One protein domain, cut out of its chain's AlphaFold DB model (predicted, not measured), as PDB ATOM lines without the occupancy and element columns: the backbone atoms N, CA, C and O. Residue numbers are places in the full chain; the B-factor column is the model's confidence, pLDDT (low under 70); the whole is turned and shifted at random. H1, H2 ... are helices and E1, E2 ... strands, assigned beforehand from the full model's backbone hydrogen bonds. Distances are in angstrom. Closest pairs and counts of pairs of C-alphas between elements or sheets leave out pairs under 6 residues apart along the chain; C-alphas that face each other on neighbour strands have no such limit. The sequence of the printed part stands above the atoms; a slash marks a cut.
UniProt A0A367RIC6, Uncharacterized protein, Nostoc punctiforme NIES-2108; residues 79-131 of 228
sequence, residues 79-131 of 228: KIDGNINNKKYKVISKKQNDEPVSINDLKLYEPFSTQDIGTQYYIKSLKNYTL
ATOM      1  N   LYS A  79     -34.229 -45.765   0.193       97.38
ATOM      2  CA  LYS A  79     -34.383 -44.553   1.008       97.38
ATOM      3  C   LYS A  79     -33.698 -43.378   0.325       97.38
ATOM      4  O   LYS A  79     -32.545 -43.489  -0.091       97.38
ATOM      5  N   ILE A  80     -34.381 -42.242   0.266       96.69
ATOM      6  CA  ILE A  80     -33.816 -41.002  -0.262       96.69
ATOM      7  C   ILE A  80     -33.001 -40.311   0.837       96.69
ATOM      8  O   ILE A  80     -33.478 -40.099   1.957       96.69
ATOM      9  N   ASP A  81     -31.764 -39.936   0.518       95.56
ATOM     10  CA  ASP A  81     -30.866 -39.211   1.403       95.56
ATOM     11  C   ASP A  81     -31.156 -37.708   1.465       95.56
ATOM     12  O   ASP A  81     -30.656 -36.904   0.678       95.56
ATOM     13  N   GLY A  82     -31.941 -37.320   2.471       93.06
ATOM     14  CA  GLY A  82     -32.215 -35.921   2.787       93.06
ATOM     15  C   GLY A  82     -31.054 -35.150   3.431       93.06
ATOM     16  O   GLY A  82     -31.206 -33.946   3.636       93.06
ATOM     17  N   ASN A  83     -29.928 -35.802   3.763       92.19
ATOM     18  CA  ASN A  83     -28.781 -35.165   4.430       92.19
ATOM     19  C   ASN A  83     -27.726 -34.624   3.460       92.19
ATOM     20  O   ASN A  83     -26.809 -33.917   3.877       92.19
ATOM     21  N   ILE A  84     -27.840 -34.932   2.169       89.69
ATOM     22  CA  ILE A  84     -27.000 -34.313   1.144       89.69
ATOM     23  C   ILE A  84     -27.250 -32.797   1.174       89.69
ATOM     24  O   ILE A  84     -28.397 -32.372   1.304       89.69
ATOM     25  N   ASN A  85     -26.190 -31.987   1.023       86.62
ATOM     26  CA  ASN A  85     -26.218 -30.511   1.018       86.62
ATOM     27  C   ASN A  85     -26.999 -29.917  -0.178       86.62
ATOM     28  O   ASN A  85     -26.469 -29.173  -0.999       86.62
ATOM     29  N   ASN A  86     -28.279 -30.256  -0.296       87.69
ATOM     30  CA  ASN A  86     -29.216 -29.785  -1.298       87.69
ATOM     31  C   ASN A  86     -30.635 -29.827  -0.709       87.69
ATOM     32  O   ASN A  86     -31.193 -30.893  -0.440       87.69
ATOM     33  N   LYS A  87     -31.248 -28.646  -0.548       90.19
ATOM     34  CA  LYS A  87     -32.594 -28.490   0.035       90.19
ATOM     35  C   LYS A  87     -33.659 -29.325  -0.687       90.19
ATOM     36  O   LYS A  87     -34.609 -29.762  -0.045       90.19
ATOM     37  N   LYS A  88     -33.487 -29.579  -1.988       90.31
ATOM     38  CA  LYS A  88     -34.393 -30.403  -2.800       90.31
ATOM     39  C   LYS A  88     -34.503 -31.840  -2.277       90.31
ATOM     40  O   LYS A  88     -35.611 -32.354  -2.156       90.31
ATOM     41  N   TYR A  89     -33.383 -32.454  -1.890       92.31
ATOM     42  CA  TYR A  89     -33.375 -33.835  -1.396       92.31
ATOM     43  C   TYR A  89     -34.031 -33.975  -0.029       92.31
ATOM     44  O   TYR A  89     -34.724 -34.955   0.228       92.31
ATOM     45  N   LYS A  90     -33.898 -32.958   0.826       94.38
ATOM     46  CA  LYS A  90     -34.598 -32.922   2.114       94.38
ATOM     47  C   LYS A  90     -36.121 -32.923   1.941       94.38
ATOM     48  O   LYS A  90     -36.812 -33.606   2.691       94.38
ATOM     49  N   VAL A  91     -36.638 -32.184   0.954       94.25
ATOM     50  CA  VAL A  91     -38.081 -32.119   0.663       94.25
ATOM     51  C   VAL A  91     -38.609 -33.475   0.199       94.25
ATOM     52  O   VAL A  91     -39.555 -33.988   0.789       94.25
ATOM     53  N   ILE A  92     -37.979 -34.085  -0.808       95.44
ATOM     54  CA  ILE A  92     -38.449 -35.367  -1.354       95.44
ATOM     55  C   ILE A  92     -38.205 -36.549  -0.401       95.44
ATOM     56  O   ILE A  92     -39.019 -37.462  -0.345       95.44
ATOM     57  N   SER A  93     -37.147 -36.510   0.417       96.44
ATOM     58  CA  SER A  93     -36.926 -37.487   1.494       96.44
ATOM     59  C   SER A  93     -38.024 -37.406   2.556       96.44
ATOM     60  O   SER A  93     -38.560 -38.433   2.964       96.44
ATOM     61  N   LYS A  94     -38.434 -36.189   2.950       95.88
ATOM     62  CA  LYS A  94     -39.579 -36.006   3.851       95.88
ATOM     63  C   LYS A  94     -40.871 -36.531   3.218       95.88
ATOM     64  O   LYS A  94     -41.579 -37.272   3.883       95.88
ATOM     65  N   LYS A  95     -41.117 -36.220   1.939       96.19
ATOM     66  CA  LYS A  95     -42.263 -36.750   1.180       96.19
ATOM     67  C   LYS A  95     -42.297 -38.283   1.213       96.19
ATOM     68  O   LYS A  95     -43.342 -38.846   1.501       96.19
ATOM     69  N   GLN A  96     -41.156 -38.951   1.006       97.56
ATOM     70  CA  GLN A  96     -41.075 -40.419   1.018       97.56
ATOM     71  C   GLN A  96     -41.496 -41.049   2.353       97.56
ATOM     72  O   GLN A  96     -42.002 -42.173   2.362       97.56
ATOM     73  N   ASN A  97     -41.284 -40.346   3.471       95.69
ATOM     74  CA  ASN A  97     -41.706 -40.823   4.787       95.69
ATOM     75  C   ASN A  97     -43.232 -40.830   4.943       95.69
ATOM     76  O   ASN A  97     -43.746 -41.620   5.730       95.69
ATOM     77  N   ASP A  98     -43.933 -39.979   4.194       95.69
ATOM     78  CA  ASP A  98     -45.386 -39.844   4.258       95.69
ATOM     79  C   ASP A  98     -46.071 -40.676   3.158       95.69
ATOM     80  O   ASP A  98     -47.102 -41.300   3.408       95.69
ATOM     81  N   GLU A  99     -45.506 -40.732   1.946       97.25
ATOM     82  CA  GLU A  99     -46.107 -41.391   0.780       97.25
ATOM     83  C   GLU A  99     -45.069 -41.940  -0.224       97.25
ATOM     84  O   GLU A  99     -43.912 -41.507  -0.225       97.25
ATOM     85  N   PRO A 100     -45.448 -42.880  -1.114       97.88
ATOM     86  CA  PRO A 100     -44.562 -43.361  -2.170       97.88
ATOM     87  C   PRO A 100     -44.104 -42.240  -3.104       97.88
ATOM     88  O   PRO A 100     -44.897 -41.461  -3.628       97.88
ATOM     89  N   VAL A 101     -42.801 -42.199  -3.377       97.81
ATOM     90  CA  VAL A 101     -42.211 -41.260  -4.337       97.81
ATOM     91  C   VAL A 101     -42.053 -41.952  -5.683       97.81
ATOM     92  O   VAL A 101     -41.393 -42.989  -5.775       97.81
ATOM     93  N   SER A 102     -42.639 -41.378  -6.734       96.94
ATOM     94  CA  SER A 102     -42.480 -41.902  -8.090       96.94
ATOM     95  C   SER A 102     -41.063 -41.645  -8.615       96.94
ATOM     96  O   SER A 102     -40.408 -40.656  -8.271       96.94
ATOM     97  N   ILE A 103     -40.579 -42.512  -9.502       94.44
ATOM     98  CA  ILE A 103     -39.295 -42.304 -10.177       94.44
ATOM     99  C   ILE A 103     -39.300 -41.026 -11.029       94.44
ATOM    100  O   ILE A 103     -38.262 -40.392 -11.205       94.44
ATOM    101  N   ASN A 104     -40.467 -40.627 -11.542       93.69
ATOM    102  CA  ASN A 104     -40.620 -39.409 -12.329       93.69
ATOM    103  C   ASN A 104     -40.535 -38.160 -11.449       93.69
ATOM    104  O   ASN A 104     -39.859 -37.211 -11.836       93.69
ATOM    105  N   ASP A 105     -41.115 -38.191 -10.249       92.88
ATOM    106  CA  ASP A 105     -40.965 -37.123  -9.258       92.88
ATOM    107  C   ASP A 105     -39.491 -36.957  -8.897       92.88
ATOM    108  O   ASP A 105     -38.977 -35.843  -8.890       92.88
ATOM    109  N   LEU A 106     -38.789 -38.069  -8.654       92.75
ATOM    110  CA  LEU A 106     -37.372 -38.045  -8.301       92.75
ATOM    111  C   LEU A 106     -36.509 -37.410  -9.402       92.75
ATOM    112  O   LEU A 106     -35.648 -36.581  -9.099       92.75
ATOM    113  N   LYS A 107     -36.799 -37.713 -10.675       90.44
ATOM    114  CA  LYS A 107     -36.106 -37.129 -11.836       90.44
ATOM    115  C   LYS A 107     -36.197 -35.603 -11.914       90.44
ATOM    116  O   LYS A 107     -35.286 -34.977 -12.449       90.44
ATOM    117  N   LEU A 108     -37.261 -34.995 -11.383       89.81
ATOM    118  CA  LEU A 108     -37.404 -33.531 -11.347       89.81
ATOM    119  C   LEU A 108     -36.382 -32.870 -10.411       89.81
ATOM    120  O   LEU A 108     -36.027 -31.701 -10.588       89.81
ATOM    121  N   TYR A 109     -35.910 -33.606  -9.404       87.94
ATOM    122  CA  TYR A 109     -34.915 -33.128  -8.448       87.94
ATOM    123  C   TYR A 109     -33.498 -33.544  -8.828       87.94
ATOM    124  O   TYR A 109     -32.557 -32.799  -8.542       87.94
ATOM    125  N   GLU A 110     -33.357 -34.701  -9.474       85.44
ATOM    126  CA  GLU A 110     -32.086 -35.245  -9.929       85.44
ATOM    127  C   GLU A 110     -32.242 -35.984 -11.266       85.44
ATOM    128  O   GLU A 110     -32.796 -37.088 -11.293       85.44
ATOM    129  N   PRO A 111     -31.738 -35.423 -12.381       82.19
ATOM    130  CA  PRO A 111     -31.685 -36.161 -13.633       82.19
ATOM    131  C   PRO A 111     -30.739 -37.354 -13.482       82.19
ATOM    132  O   PRO A 111     -29.719 -37.272 -12.798       82.19
ATOM    133  N   PHE A 112     -31.064 -38.463 -14.144       82.06
ATOM    134  CA  PHE A 112     -30.180 -39.621 -14.150       82.06
ATOM    135  C   PHE A 112     -28.833 -39.251 -14.760       82.06
ATOM    136  O   PHE A 112     -28.767 -38.747 -15.880       82.06
ATOM    137  N   SER A 113     -27.770 -39.529 -14.013       75.50
ATOM    138  CA  SER A 113     -26.404 -39.402 -14.501       75.50
ATOM    139  C   SER A 113     -25.893 -40.777 -14.907       75.50
ATOM    140  O   SER A 113     -26.179 -41.778 -14.250       75.50
ATOM    141  N   THR A 114     -25.164 -40.842 -16.013       69.69
ATOM    142  CA  THR A 114     -24.368 -42.015 -16.374       69.69
ATOM    143  C   THR A 114     -22.980 -41.839 -15.778       69.69
ATOM    144  O   THR A 114     -22.414 -40.750 -15.871       69.69
ATOM    145  N   GLN A 115     -22.415 -42.878 -15.166       63.06
ATOM    146  CA  GLN A 115     -20.974 -42.874 -14.911       63.06
ATOM    147  C   GLN A 115     -20.227 -43.045 -16.239       63.06
ATOM    148  O   GLN A 115     -20.669 -43.807 -17.095       63.06
ATOM    149  N   ASP A 116     -19.078 -42.381 -16.388       57.12
ATOM    150  CA  ASP A 116     -18.243 -42.397 -17.606       57.12
ATOM    151  C   ASP A 116     -17.731 -43.798 -18.008       57.12
ATOM    152  O   ASP A 116     -17.121 -43.969 -19.061       57.12
ATOM    153  N   ILE A 117     -17.992 -44.828 -17.193       53.34
ATOM    154  CA  ILE A 117     -17.557 -46.210 -17.400       53.34
ATOM    155  C   ILE A 117     -18.777 -47.151 -17.320       53.34
ATOM    156  O   ILE A 117     -18.882 -47.991 -16.431       53.34
ATOM    157  N   GLY A 118     -19.735 -46.998 -18.243       55.47
ATOM    158  CA  GLY A 118     -20.786 -47.995 -18.503       55.47
ATOM    159  C   GLY A 118     -22.218 -47.459 -18.626       55.47
ATOM    160  O   GLY A 118     -22.491 -46.270 -18.514       55.47
ATOM    161  N   THR A 119     -23.169 -48.373 -18.842       57.44
ATOM    162  CA  THR A 119     -24.620 -48.101 -18.954       57.44
ATOM    163  C   THR A 119     -25.332 -47.997 -17.598       57.44
ATOM    164  O   THR A 119     -26.558 -48.090 -17.522       57.44
ATOM    165  N   GLN A 120     -24.584 -47.837 -16.502       64.56
ATOM    166  CA  GLN A 120     -25.157 -47.772 -15.162       64.56
ATOM    167  C   GLN A 120     -25.668 -46.358 -14.877       64.56
ATOM    168  O   GLN A 120     -24.899 -45.401 -14.771       64.56
ATOM    169  N   TYR A 121     -26.989 -46.243 -14.752       73.69
ATOM    170  CA  TYR A 121     -27.638 -45.032 -14.266       73.69
ATOM    171  C   TYR A 121     -27.405 -44.899 -12.762       73.69
ATOM    172  O   TYR A 121     -27.695 -45.818 -11.994       73.69
ATOM    173  N   TYR A 122     -26.909 -43.739 -12.346       79.38
ATOM    174  CA  TYR A 122     -26.646 -43.400 -10.958       79.38
ATOM    175  C   TYR A 122     -27.572 -42.270 -10.496       79.38
ATOM    176  O   TYR A 122     -27.753 -41.262 -11.188       79.38
ATOM    177  N   ILE A 123     -28.150 -42.460  -9.305       86.56
ATOM    178  CA  ILE A 123     -28.943 -41.458  -8.589       86.56
ATOM    179  C   ILE A 123     -28.279 -41.234  -7.232       86.56
ATOM    180  O   ILE A 123     -28.373 -42.072  -6.333       86.56
ATOM    181  N   LYS A 124     -27.609 -40.095  -7.086       88.62
ATOM    182  CA  LYS A 124     -26.873 -39.669  -5.896       88.62
ATOM    183  C   LYS A 124     -27.756 -39.609  -4.662       88.62
ATOM    184  O   LYS A 124     -27.285 -39.911  -3.570       88.62
ATOM    185  N   SER A 125     -29.018 -39.213  -4.813       91.56
ATOM    186  CA  SER A 125     -29.931 -39.080  -3.683       91.56
ATOM    187  C   SER A 125     -30.410 -40.406  -3.094       91.56
ATOM    188  O   SER A 125     -31.178 -40.366  -2.139       91.56
ATOM    189  N   LEU A 126     -30.053 -41.570  -3.645       94.19
ATOM    190  CA  LEU A 126     -30.493 -42.863  -3.118       94.19
ATOM    191  C   LEU A 126     -29.445 -43.485  -2.196       94.19
ATOM    192  O   LEU A 126     -28.269 -43.587  -2.536       94.19
ATOM    193  N   LYS A 127     -29.893 -43.960  -1.034       94.94
ATOM    194  CA  LYS A 127     -29.079 -44.779  -0.135       94.94
ATOM    195  C   LYS A 127     -29.011 -46.219  -0.634       94.94
ATOM    196  O   LYS A 127     -29.886 -46.688  -1.356       94.94
ATOM    197  N   ASN A 128     -27.996 -46.947  -0.176       93.12
ATOM    198  CA  ASN A 128     -27.803 -48.369  -0.474       93.12
ATOM    199  C   ASN A 128     -28.795 -49.302   0.247       93.12
ATOM    200  O   ASN A 128     -28.790 -50.503  -0.004       93.12
ATOM    201  N   TYR A 129     -29.634 -48.774   1.140       94.94
ATOM    202  CA  TYR A 129     -30.679 -49.528   1.822       94.94
ATOM    203  C   TYR A 129     -32.078 -49.064   1.414       94.94
ATOM    204  O   TYR A 129     -32.306 -47.937   0.963       94.94
ATOM    205  N   THR A 130     -33.030 -49.974   1.577       97.19
ATOM    206  CA  THR A 130     -34.412 -49.821   1.126       97.19
ATOM    207  C   THR A 130     -35.358 -49.496   2.279       97.19
ATOM    208  O   THR A 130     -34.969 -49.486   3.449       97.19
ATOM    209  N   LEU A 131     -36.599 -49.156   1.941       97.56
ATOM    210  CA  LEU A 131     -37.690 -49.034   2.901       97.56
ATOM    211  C   LEU A 131     -37.934 -50.390   3.591       97.56
ATOM    212  O   LEU A 131     -37.831 -51.435   2.949       97.56
TER     213      LEU A 131
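What this domain is: This is residues 79 to 131 of the 228 residues of an uncharacterized protein of Nostoc punctiforme NIES-2108 (UniProt A0A367RIC6). Two helices, H1 and H2, run opposite ways with one end of each close together, and from H2 a long loop, residues 110 to 125, reaches out to make one end of the elongated shape before it folds back to the short strand E1. The first and last printed residues come near each other, with the C-alphas of Lys 79 and Leu 131 5.9 A apart. The printed part has 53 residues, with two named helices and one named strand in the order H1, H2, E1; 24 residues, under half, are in these elements, and the class is mixed, helices and strands. The whole is compact, with a radius of gyration of the C-alphas of 11.3 A, and spans 35 by 21 by 20 A.

Where its parts are: H1, residues 87 to 98, begins with C-alpha 87 at (-32.594, -28.490, 0.035) and is 17.6 A long from first to last C-alpha. H2, residues 103 to 109, is 10.3 A long and begins with C-alpha 103 at (-39.295, -42.304, -10.177). E1, residues 126 to 130, is 9.0 A long and ends with C-alpha 130 at (-34.412, -49.821, 1.126).

How they stand to each other: H1 and H2 form a helical hairpin and only just touch, with 3 pairs of C-alphas within 8 A. H1 touches H2 with residues 88 to 92 alone, and the closest C-alphas are those of Lys 88 and Tyr 109, 6.3 A apart. They run opposite ways at a shallow tilt of 29 degrees. Of the O i to N i+4 pairs, 7 of 8 in H1 and 2 of 3 in H2 are within hydrogen-bond range. E1 is apart from H1 and from H2 and pairs with no named strand. Residues 113 to 114 pair with residues 121 to 122, antiparallel.

The domain as a whole: The two C-alphas farthest apart are those of Asp 98 and Ile 117, at 35.8 A. The printed part has no cut. The link from H1 to H2 is tight, and that from H2 to E1, 16 residues, is long. The mean pLDDT of the printed part is 87.6, and residues 114 to 120 are under 70.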